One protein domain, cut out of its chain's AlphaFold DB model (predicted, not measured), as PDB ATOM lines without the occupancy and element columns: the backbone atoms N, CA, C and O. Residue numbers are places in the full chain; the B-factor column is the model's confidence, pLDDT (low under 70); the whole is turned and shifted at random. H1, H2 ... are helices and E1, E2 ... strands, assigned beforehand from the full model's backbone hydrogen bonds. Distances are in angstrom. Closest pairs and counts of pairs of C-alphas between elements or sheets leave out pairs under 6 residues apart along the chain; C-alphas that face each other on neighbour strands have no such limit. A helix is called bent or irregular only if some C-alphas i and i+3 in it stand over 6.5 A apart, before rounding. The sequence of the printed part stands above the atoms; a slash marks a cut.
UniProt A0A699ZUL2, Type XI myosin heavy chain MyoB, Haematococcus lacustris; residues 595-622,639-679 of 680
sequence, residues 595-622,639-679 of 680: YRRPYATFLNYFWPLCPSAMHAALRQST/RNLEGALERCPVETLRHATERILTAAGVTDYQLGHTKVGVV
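This is residues 595 to 622 and 639 to 679 of the 680 residues of the protein "Type XI myosin heavy chain MyoB" of Haematococcus lacustris (UniProt A0A699ZUL2). A small three-stranded antiparallel sheet makes a wall at one end, with H4 along one face, H1 standing up from that same face, and the opposite face bare. H2 packs on H4 on the side away from the sheet, and the short H3 sits beside the beginning of H1. The printed part has 69 residues, in the order E1, H1, H2, H3, H4, E2, E3; the sheet order is E1, E3, E2, and the class is mixed, helices and strands. It is compact, with a radius of gyration of the C-alphas of 10.9 A and spans of 32 by 21 by 18 A.

Begin at C-alpha 595, (494.848, 289.471, 378.639), where strand E1 covers residues 595 to 598 over 10.4 A. Its neighbour E3 is residues 675 to 678, 9.9 A, ending at C-alpha 678, (490.029, 290.478, 380.078); E2 is residues 669 to 671, 7.0 A. Find C-alpha 650 at (490.549, 276.760, 391.473); from there helix H4 runs to residue 663, 20.0 A away. H1 is residues 599 to 609, 14.8 A, and irregular: C-alphas 605 and 608 are 7.7 A apart. H2 is residues 611 to 621, 16.1 A, and H3 residues 642 to 645, 5.2 A.

Look first at inner strand E3: N 678 and O 595 of E1 are 2.9 A apart, within hydrogen-bond range, and N 670 of E2 and O 677 are 2.8 A apart in the hairpin of E2 and E3. H1 and H4 on the same face give two layers, helices on one face of a sheet. H4 has a height over the sheet of 9.0 A and runs along the strands, at 9 degrees to E2 on the local plane. H1 stands up from the sheet, its line rising 68 degrees. H1, H2 and H4 form an up and down bundle, each running against the one before. The hub H1 touches H4 at a shallow tilt of 31 degrees, with closest C-alphas Tyr 599 and Leu 653, 5.7 A. H2 touches H4 at 9 degrees, a shallow tilt, opposite ways, closest at C-alphas Ala 613 and Ala 656, 4.9 A. The helical hairpin H1 and H2 only just touch, with 3 pairs of C-alphas within 8 A, the closest Trp 607 and Met 614, 5.9 A. H3 touches H1, C-alphas Leu 645 and Ala 600 being 5.2 A apart. Every O i to N i+4 pair is within hydrogen-bond range in H4, 5 of 7 in H1 and 6 of 7 in H2; H3 is too short for one.

The C-alphas farthest apart, of Thr 622 and Val 679, are 33.0 A apart. Residues 623 to 638 are not printed, and C-alphas 622 and 639 stand 15.5 A apart across the cut. The links printed whole are tight. Look for pLDDT under 70 at residues 620 to 622 and residue 639.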
ATOM      1  N   TYR A 595     494.212 289.803 377.377       80.69
ATOM      2  CA  TYR A 595     494.848 289.471 378.639       80.69
ATOM      3  C   TYR A 595     494.281 288.161 379.187       80.69
ATOM      4  O   TYR A 595     493.161 288.121 379.688       80.69
ATOM      5  N   ARG A 596     495.080 287.091 379.133       84.19
ATOM      6  CA  ARG A 596     494.785 285.793 379.762       84.19
ATOM      7  C   ARG A 596     495.853 285.435 380.788       84.19
ATOM      8  O   ARG A 596     497.043 285.400 380.457       84.19
ATOM      9  N   ARG A 597     495.454 285.145 382.030       87.94
ATOM     10  CA  ARG A 597     496.353 284.637 383.086       87.94
ATOM     11  C   ARG A 597     495.663 283.597 383.973       87.94
ATOM     12  O   ARG A 597     494.474 283.752 384.249       87.94
ATOM     13  N   PRO A 598     496.398 282.582 384.471       90.94
ATOM     14  CA  PRO A 598     495.912 281.718 385.543       90.94
ATOM     15  C   PRO A 598     495.499 282.551 386.757       90.94
ATOM     16  O   PRO A 598     496.159 283.547 387.072       90.94
ATOM     17  N   TYR A 599     494.448 282.133 387.467       91.56
ATOM     18  CA  TYR A 599     493.938 282.903 388.606       91.56
ATOM     19  C   TYR A 599     495.004 283.161 389.682       91.56
ATOM     20  O   TYR A 599     495.082 284.270 390.204       91.56
ATOM     21  N   ALA A 600     495.874 282.185 389.972       89.31
ATOM     22  CA  ALA A 600     496.985 282.354 390.911       89.31
ATOM     23  C   ALA A 600     497.933 283.495 390.493       89.31
ATOM     24  O   ALA A 600     498.247 284.367 391.300       89.31
ATOM     25  N   THR A 601     498.324 283.551 389.216       89.81
ATOM     26  CA  THR A 601     499.167 284.629 388.681       89.81
ATOM     27  C   THR A 601     498.452 285.977 388.752       89.81
ATOM     28  O   THR A 601     499.039 286.942 389.232       89.81
ATOM     29  N   PHE A 602     497.183 286.060 388.333       90.88
ATOM     30  CA  PHE A 602     496.394 287.297 388.425       90.88
ATOM     31  C   PHE A 602     496.330 287.816 389.868       90.88
ATOM     32  O   PHE A 602     496.623 288.981 390.137       90.88
ATOM     33  N   LEU A 603     496.011 286.928 390.810       89.62
ATOM     34  CA  LEU A 603     495.902 287.239 392.229       89.62
ATOM     35  C   LEU A 603     497.236 287.686 392.840       89.62
ATOM     36  O   LEU A 603     497.234 288.600 393.661       89.62
ATOM     37  N   ASN A 604     498.368 287.115 392.415       88.94
ATOM     38  CA  ASN A 604     499.702 287.529 392.862       88.94
ATOM     39  C   ASN A 604     499.986 289.017 392.557       88.94
ATOM     40  O   ASN A 604     500.563 289.715 393.391       88.94
ATOM     41  N   TYR A 605     499.520 289.526 391.408       88.38
ATOM     42  CA  TYR A 605     499.693 290.931 391.007       88.38
ATOM     43  C   TYR A 605     498.592 291.870 391.529       88.38
ATOM     44  O   TYR A 605     498.899 292.950 392.029       88.38
ATOM     45  N   PHE A 606     497.313 291.489 391.421       89.81
ATOM     46  CA  PHE A 606     496.184 292.419 391.597       89.81
ATOM     47  C   PHE A 606     495.495 292.377 392.967       89.81
ATOM     48  O   PHE A 606     494.596 293.183 393.222       89.81
ATOM     49  N   TRP A 607     495.926 291.518 393.896       87.81
ATOM     50  CA  TRP A 607     495.373 291.512 395.256       87.81
ATOM     51  C   TRP A 607     495.381 292.856 396.011       87.81
ATOM     52  O   TRP A 607     494.467 293.029 396.823       87.81
ATOM     53  N   PRO A 608     496.304 293.822 395.783       89.38
ATOM     54  CA  PRO A 608     496.263 295.104 396.488       89.38
ATOM     55  C   PRO A 608     494.994 295.919 396.201       89.38
ATOM     56  O   PRO A 608     494.617 296.747 397.025       89.38
ATOM     57  N   LEU A 609     494.310 295.657 395.076       88.31
ATOM     58  CA  LEU A 609     493.039 296.298 394.718       88.31
ATOM     59  C   LEU A 609     491.870 295.818 395.595       88.31
ATOM     60  O   LEU A 609     490.946 296.579 395.864       88.31
ATOM     61  N   CYS A 610     491.907 294.572 396.087       88.31
ATOM     62  CA  CYS A 610     490.940 294.074 397.069       88.31
ATOM     63  C   CYS A 610     491.581 293.041 398.022       88.31
ATOM     64  O   CYS A 610     491.340 291.833 397.903       88.31
ATOM     65  N   PRO A 611     492.350 293.485 399.040       86.50
ATOM     66  CA  PRO A 611     493.049 292.582 399.958       86.50
ATOM     67  C   PRO A 611     492.114 291.632 400.719       86.50
ATOM     68  O   PRO A 611     492.492 290.521 401.086       86.50
ATOM     69  N   SER A 612     490.856 292.038 400.926       86.00
ATOM     70  CA  SER A 612     489.841 291.204 401.580       86.00
ATOM     71  C   SER A 612     489.420 289.975 400.759       86.00
ATOM     72  O   SER A 612     488.952 288.996 401.345       86.00
ATOM     73  N   ALA A 613     489.575 289.999 399.430       84.75
ATOM     74  CA  ALA A 613     489.334 288.847 398.562       84.75
ATOM     75  C   ALA A 613     490.476 287.830 398.680       84.75
ATOM     76  O   ALA A 613     490.240 286.661 398.985       84.75
ATOM     77  N   MET A 614     491.717 288.308 398.582       84.19
ATOM     78  CA  MET A 614     492.928 287.507 398.775       84.19
ATOM     79  C   MET A 614     492.978 286.831 400.154       84.19
ATOM     80  O   MET A 614     493.158 285.618 400.256       84.19
ATOM     81  N   HIS A 615     492.739 287.581 401.233       83.19
ATOM     82  CA  HIS A 615     492.737 287.010 402.584       83.19
ATOM     83  C   HIS A 615     491.556 286.066 402.848       83.19
ATOM     84  O   HIS A 615     491.586 285.345 403.842       83.19
ATOM     85  N   ALA A 616     490.500 286.077 402.028       81.38
ATOM     86  CA  ALA A 616     489.453 285.057 402.088       81.38
ATOM     87  C   ALA A 616     489.915 283.767 401.392       81.38
ATOM     88  O   ALA A 616     489.799 282.696 401.983       81.38
ATOM     89  N   ALA A 617     490.526 283.875 400.205       82.12
ATOM     90  CA  ALA A 617     491.058 282.732 399.464       82.12
ATOM     91  C   ALA A 617     492.113 281.945 400.257       82.12
ATOM     92  O   ALA A 617     491.982 280.737 400.445       82.12
ATOM     93  N   LEU A 618     493.113 282.641 400.806       80.50
ATOM     94  CA  LEU A 618     494.190 282.015 401.584       80.50
ATOM     95  C   LEU A 618     493.709 281.375 402.899       80.50
ATOM     96  O   LEU A 618     494.385 280.499 403.424       80.50
ATOM     97  N   ARG A 619     492.545 281.782 403.430       79.00
ATOM     98  CA  ARG A 619     491.937 281.150 404.615       79.00
ATOM     99  C   ARG A 619     491.173 279.866 404.293       79.00
ATOM    100  O   ARG A 619     490.978 279.059 405.193       79.00
ATOM    101  N   GLN A 620     490.752 279.666 403.043       69.06
ATOM    102  CA  GLN A 620     490.069 278.440 402.611       69.06
ATOM    103  C   GLN A 620     491.048 277.309 402.255       69.06
ATOM    104  O   GLN A 620     490.684 276.144 402.376       69.06
ATOM    105  N   SER A 621     492.291 277.622 401.865       63.94
ATOM    106  CA  SER A 621     493.331 276.608 401.615       63.94
ATOM    107  C   SER A 621     494.036 276.117 402.886       63.94
ATOM    108  O   SER A 621     494.615 275.031 402.892       63.94
ATOM    109  N   THR A 622     493.966 276.870 403.987       59.53
ATOM    110  CA  THR A 622     494.445 276.434 405.306       59.53
ATOM    111  C   THR A 622     493.359 275.669 406.057       59.53
ATOM    112  O   THR A 622     492.528 276.264 406.741       59.53
ATOM    113  N   ARG A 639     505.292 285.265 402.637       65.38
ATOM    114  CA  ARG A 639     506.597 285.440 401.950       65.38
ATOM    115  C   ARG A 639     506.745 284.670 400.628       65.38
ATOM    116  O   ARG A 639     507.589 285.034 399.823       65.38
ATOM    117  N   ASN A 640     505.956 283.617 400.423       75.12
ATOM    118  CA  ASN A 640     505.789 282.939 399.139       75.12
ATOM    119  C   ASN A 640     504.287 282.910 398.812       75.12
ATOM    120  O   ASN A 640     503.588 281.959 399.167       75.12
ATOM    121  N   LEU A 641     503.795 284.004 398.223       78.00
ATOM    122  CA  LEU A 641     502.390 284.171 397.849       78.00
ATOM    123  C   LEU A 641     502.006 283.263 396.675       78.00
ATOM    124  O   LEU A 641     500.973 282.604 396.728       78.00
ATOM    125  N   GLU A 642     502.866 283.172 395.664       78.25
ATOM    126  CA  GLU A 642     502.646 282.385 394.448       78.25
ATOM    127  C   GLU A 642     502.419 280.899 394.763       78.25
ATOM    128  O   GLU A 642     501.330 280.377 394.525       78.25
ATOM    129  N   GLY A 643     503.356 280.256 395.466       78.81
ATOM    130  CA  GLY A 643     503.204 278.859 395.879       78.81
ATOM    131  C   GLY A 643     502.094 278.625 396.914       78.81
ATOM    132  O   GLY A 643     501.690 277.484 397.130       78.81
ATOM    133  N   ALA A 644     501.591 279.666 397.590       81.06
ATOM    134  CA  ALA A 644     500.401 279.557 398.439       81.06
ATOM    135  C   ALA A 644     499.103 279.575 397.617       81.06
ATOM    136  O   ALA A 644     498.166 278.858 397.965       81.06
ATOM    137  N   LEU A 645     499.067 280.342 396.523       83.06
ATOM    138  CA  LEU A 645     497.938 280.413 395.595       83.06
ATOM    139  C   LEU A 645     497.811 279.149 394.739       83.06
ATOM    140  O   LEU A 645     496.699 278.673 394.554       83.06
ATOM    141  N   GLU A 646     498.923 278.555 394.300       82.94
ATOM    142  CA  GLU A 646     498.935 277.277 393.562       82.94
ATOM    143  C   GLU A 646     498.304 276.105 394.337       82.94
ATOM    144  O   GLU A 646     497.859 275.130 393.737       82.94
ATOM    145  N   ARG A 647     498.250 276.190 395.674       83.50
ATOM    146  CA  ARG A 647     497.621 275.180 396.544       83.50
ATOM    147  C   ARG A 647     496.141 275.443 396.838       83.50
ATOM    148  O   ARG A 647     495.504 274.619 397.491       83.50
ATOM    149  N   CYS A 648     495.591 276.579 396.419       83.94
ATOM    150  CA  CYS A 648     494.174 276.874 396.603       83.94
ATOM    151  C   CYS A 648     493.314 276.119 395.573       83.94
ATOM    152  O   CYS A 648     493.727 275.983 394.420       83.94
ATOM    153  N   PRO A 649     492.085 275.698 395.929       88.69
ATOM    154  CA  PRO A 649     491.113 275.226 394.950       88.69
ATOM    155  C   PRO A 649     490.858 276.284 393.870       88.69
ATOM    156  O   PRO A 649     490.749 277.475 394.169       88.69
ATOM    157  N   VAL A 650     490.715 275.849 392.617       87.19
ATOM    158  CA  VAL A 650     490.549 276.760 391.473       87.19
ATOM    159  C   VAL A 650     489.304 277.643 391.624       87.19
ATOM    160  O   VAL A 650     489.383 278.841 391.369       87.19
ATOM    161  N   GLU A 651     488.203 277.106 392.161       87.75
ATOM    162  CA  GLU A 651     486.971 277.869 392.425       87.75
ATOM    163  C   GLU A 651     487.167 278.991 393.466       87.75
ATOM    164  O   GLU A 651     486.665 280.104 393.320       87.75
ATOM    165  N   THR A 652     487.985 278.741 394.495       89.25
ATOM    166  CA  THR A 652     488.367 279.757 395.488       89.25
ATOM    167  C   THR A 652     489.160 280.897 394.837       89.25
ATOM    168  O   THR A 652     488.954 282.068 395.167       89.25
ATOM    169  N   LEU A 653     490.057 280.574 393.898       91.31
ATOM    170  CA  LEU A 653     490.832 281.567 393.149       91.31
ATOM    171  C   LEU A 653     489.954 282.343 392.145       91.31
ATOM    172  O   LEU A 653     490.109 283.559 392.009       91.31
ATOM    173  N   ARG A 654     489.002 281.666 391.495       91.94
ATOM    174  CA  ARG A 654     488.000 282.240 390.584       91.94
ATOM    175  C   ARG A 654     487.145 283.299 391.289       91.94
ATOM    176  O   ARG A 654     487.158 284.455 390.873       91.94
ATOM    177  N   HIS A 655     486.522 282.967 392.422       91.12
ATOM    178  CA  HIS A 655     485.746 283.932 393.216       91.12
ATOM    179  C   HIS A 655     486.585 285.092 393.777       91.12
ATOM    180  O   HIS A 655     486.107 286.224 393.880       91.12
ATOM    181  N   ALA A 656     487.840 284.853 394.167       90.94
ATOM    182  CA  ALA A 656     488.709 285.937 394.627       90.94
ATOM    183  C   ALA A 656     489.087 286.900 393.489       90.94
ATOM    184  O   ALA A 656     489.166 288.108 393.714       90.94
ATOM    185  N   THR A 657     489.272 286.367 392.278       92.25
ATOM    186  CA  THR A 657     489.523 287.134 391.051       92.25
ATOM    187  C   THR A 657     488.315 287.994 390.685       92.25
ATOM    188  O   THR A 657     488.458 289.205 390.535       92.25
ATOM    189  N   GLU A 658     487.120 287.400 390.652       92.50
ATOM    190  CA  GLU A 658     485.837 288.085 390.436       92.50
ATOM    191  C   GLU A 658     485.674 289.293 391.375       92.50
ATOM    192  O   GLU A 658     485.501 290.425 390.926       92.50
ATOM    193  N   ARG A 659     485.867 289.089 392.687       91.94
ATOM    194  CA  ARG A 659     485.769 290.157 393.696       91.94
ATOM    195  C   ARG A 659     486.791 291.288 393.528       91.94
ATOM    196  O   ARG A 659     486.516 292.400 393.979       91.94
ATOM    197  N   ILE A 660     487.959 291.027 392.941       92.00
ATOM    198  CA  ILE A 660     488.948 292.068 392.610       92.00
ATOM    199  C   ILE A 660     488.494 292.858 391.382       92.00
ATOM    200  O   ILE A 660     488.530 294.084 391.419       92.00
ATOM    201  N   LEU A 661     488.022 292.178 390.335       91.62
ATOM    202  CA  LEU A 661     487.537 292.811 389.104       91.62
ATOM    203  C   LEU A 661     486.327 293.714 389.380       91.62
ATOM    204  O   LEU A 661     486.331 294.873 388.972       91.62
ATOM    205  N   THR A 662     485.354 293.238 390.167       90.81
ATOM    206  CA  THR A 662     484.209 294.054 390.606       90.81
ATOM    207  C   THR A 662     484.649 295.266 391.431       90.81
ATOM    208  O   THR A 662     484.152 296.366 391.210       90.81
ATOM    209  N   ALA A 663     485.597 295.099 392.363       89.12
ATOM    210  CA  ALA A 663     486.107 296.206 393.179       89.12
ATOM    211  C   ALA A 663     486.897 297.243 392.359       89.12
ATOM    212  O   ALA A 663     486.905 298.420 392.712       89.12
ATOM    213  N   ALA A 664     487.533 296.814 391.267       89.00
ATOM    214  CA  ALA A 664     488.234 297.671 390.316       89.00
ATOM    215  C   ALA A 664     487.313 298.296 389.245       89.00
ATOM    216  O   ALA A 664     487.783 299.102 388.448       89.00
ATOM    217  N   GLY A 665     486.021 297.939 389.213       89.25
ATOM    218  CA  GLY A 665     485.061 298.439 388.225       89.25
ATOM    219  C   GLY A 665     485.242 297.874 386.810       89.25
ATOM    220  O   GLY A 665     484.769 298.485 385.858       89.25
ATOM    221  N   VAL A 666     485.923 296.733 386.655       88.69
ATOM    222  CA  VAL A 666     486.138 296.092 385.347       88.69
ATOM    223  C   VAL A 666     484.862 295.367 384.914       88.69
ATOM    224  O   VAL A 666     484.387 294.478 385.620       88.69
ATOM    225  N   THR A 667     484.322 295.734 383.752       83.88
ATOM    226  CA  THR A 667     483.085 295.172 383.180       83.88
ATOM    227  C   THR A 667     483.334 294.086 382.138       83.88
ATOM    228  O   THR A 667     482.595 293.106 382.094       83.88
ATOM    229  N   ASP A 668     484.388 294.222 381.334       84.69
ATOM    230  CA  ASP A 668     484.594 293.429 380.117       84.69
ATOM    231  C   ASP A 668     485.612 292.298 380.340       84.69
ATOM    232  O   ASP A 668     486.754 292.317 379.872       84.69
ATOM    233  N   TYR A 669     485.188 291.297 381.112       87.69
ATOM    234  CA  TYR A 669     485.977 290.108 381.439       87.69
ATOM    235  C   TYR A 669     485.152 288.821 381.348       87.69
ATOM    236  O   TYR A 669     483.925 288.838 381.418       87.69
ATOM    237  N   GLN A 670     485.839 287.685 381.239       86.44
ATOM    238  CA  GLN A 670     485.258 286.358 381.420       86.44
ATOM    239  C   GLN A 670     486.132 285.478 382.318       86.44
ATOM    240  O   GLN A 670     487.357 285.612 382.383       86.44
ATOM    241  N   LEU A 671     485.474 284.565 383.033       88.94
ATOM    242  CA  LEU A 671     486.089 283.627 383.965       88.94
ATOM    243  C   LEU A 671     486.012 282.223 383.366       88.94
ATOM    244  O   LEU A 671     484.935 281.623 383.333       88.94
ATOM    245  N   GLY A 672     487.150 281.708 382.908       87.75
ATOM    246  CA  GLY A 672     487.272 280.346 382.404       87.75
ATOM    247  C   GLY A 672     487.385 279.303 383.519       87.75
ATOM    248  O   GLY A 672     487.192 279.588 384.710       87.75
ATOM    249  N   HIS A 673     487.738 278.078 383.148       88.25
ATOM    250  CA  HIS A 673     487.975 276.987 384.087       88.25
ATOM    251  C   HIS A 673     489.196 277.236 384.980       88.25
ATOM    252  O   HIS A 673     489.121 276.967 386.173       88.25
ATOM    253  N   THR A 674     490.303 277.764 384.446       88.56
ATOM    254  CA  THR A 674     491.564 277.982 385.188       88.56
ATOM    255  C   THR A 674     492.132 279.400 385.068       88.56
ATOM    256  O   THR A 674     493.014 279.785 385.850       88.56
ATOM    257  N   LYS A 675     491.630 280.193 384.111       90.69
ATOM    258  CA  LYS A 675     492.151 281.523 383.764       90.69
ATOM    259  C   LYS A 675     491.074 282.603 383.808       90.69
ATOM    260  O   LYS A 675     489.905 282.359 383.518       90.69
ATOM    261  N   VAL A 676     491.507 283.829 384.083       89.25
ATOM    262  CA  VAL A 676     490.742 285.044 383.778       89.25
ATOM    263  C   VAL A 676     491.135 285.549 382.393       89.25
ATOM    264  O   VAL A 676     492.327 285.640 382.082       89.25
ATOM    265  N   GLY A 677     490.130 285.876 381.581       85.81
ATOM    266  CA  GLY A 677     490.262 286.637 380.343       85.81
ATOM    267  C   GLY A 677     489.732 288.058 380.540       85.81
ATOM    268  O   GLY A 677     488.629 288.226 381.050       85.81
ATOM    269  N   VAL A 678     490.484 289.075 380.126       81.00
ATOM    270  CA  VAL A 678     490.029 290.478 380.078       81.00
ATOM    271  C   VAL A 678     490.174 290.986 378.643       81.00
ATOM    272  O   VAL A 678     491.172 290.683 377.978       81.00
ATOM    273  N   VAL A 679     489.154 291.697 378.158       72.25
ATOM    274  CA  VAL A 679     489.152 292.347 376.836       72.25
ATOM    275  C   VAL A 679     490.043 293.600 376.891       72.25
ATOM    276  O   VAL A 679     490.187 294.203 377.955       72.25
TER     277      VAL A 679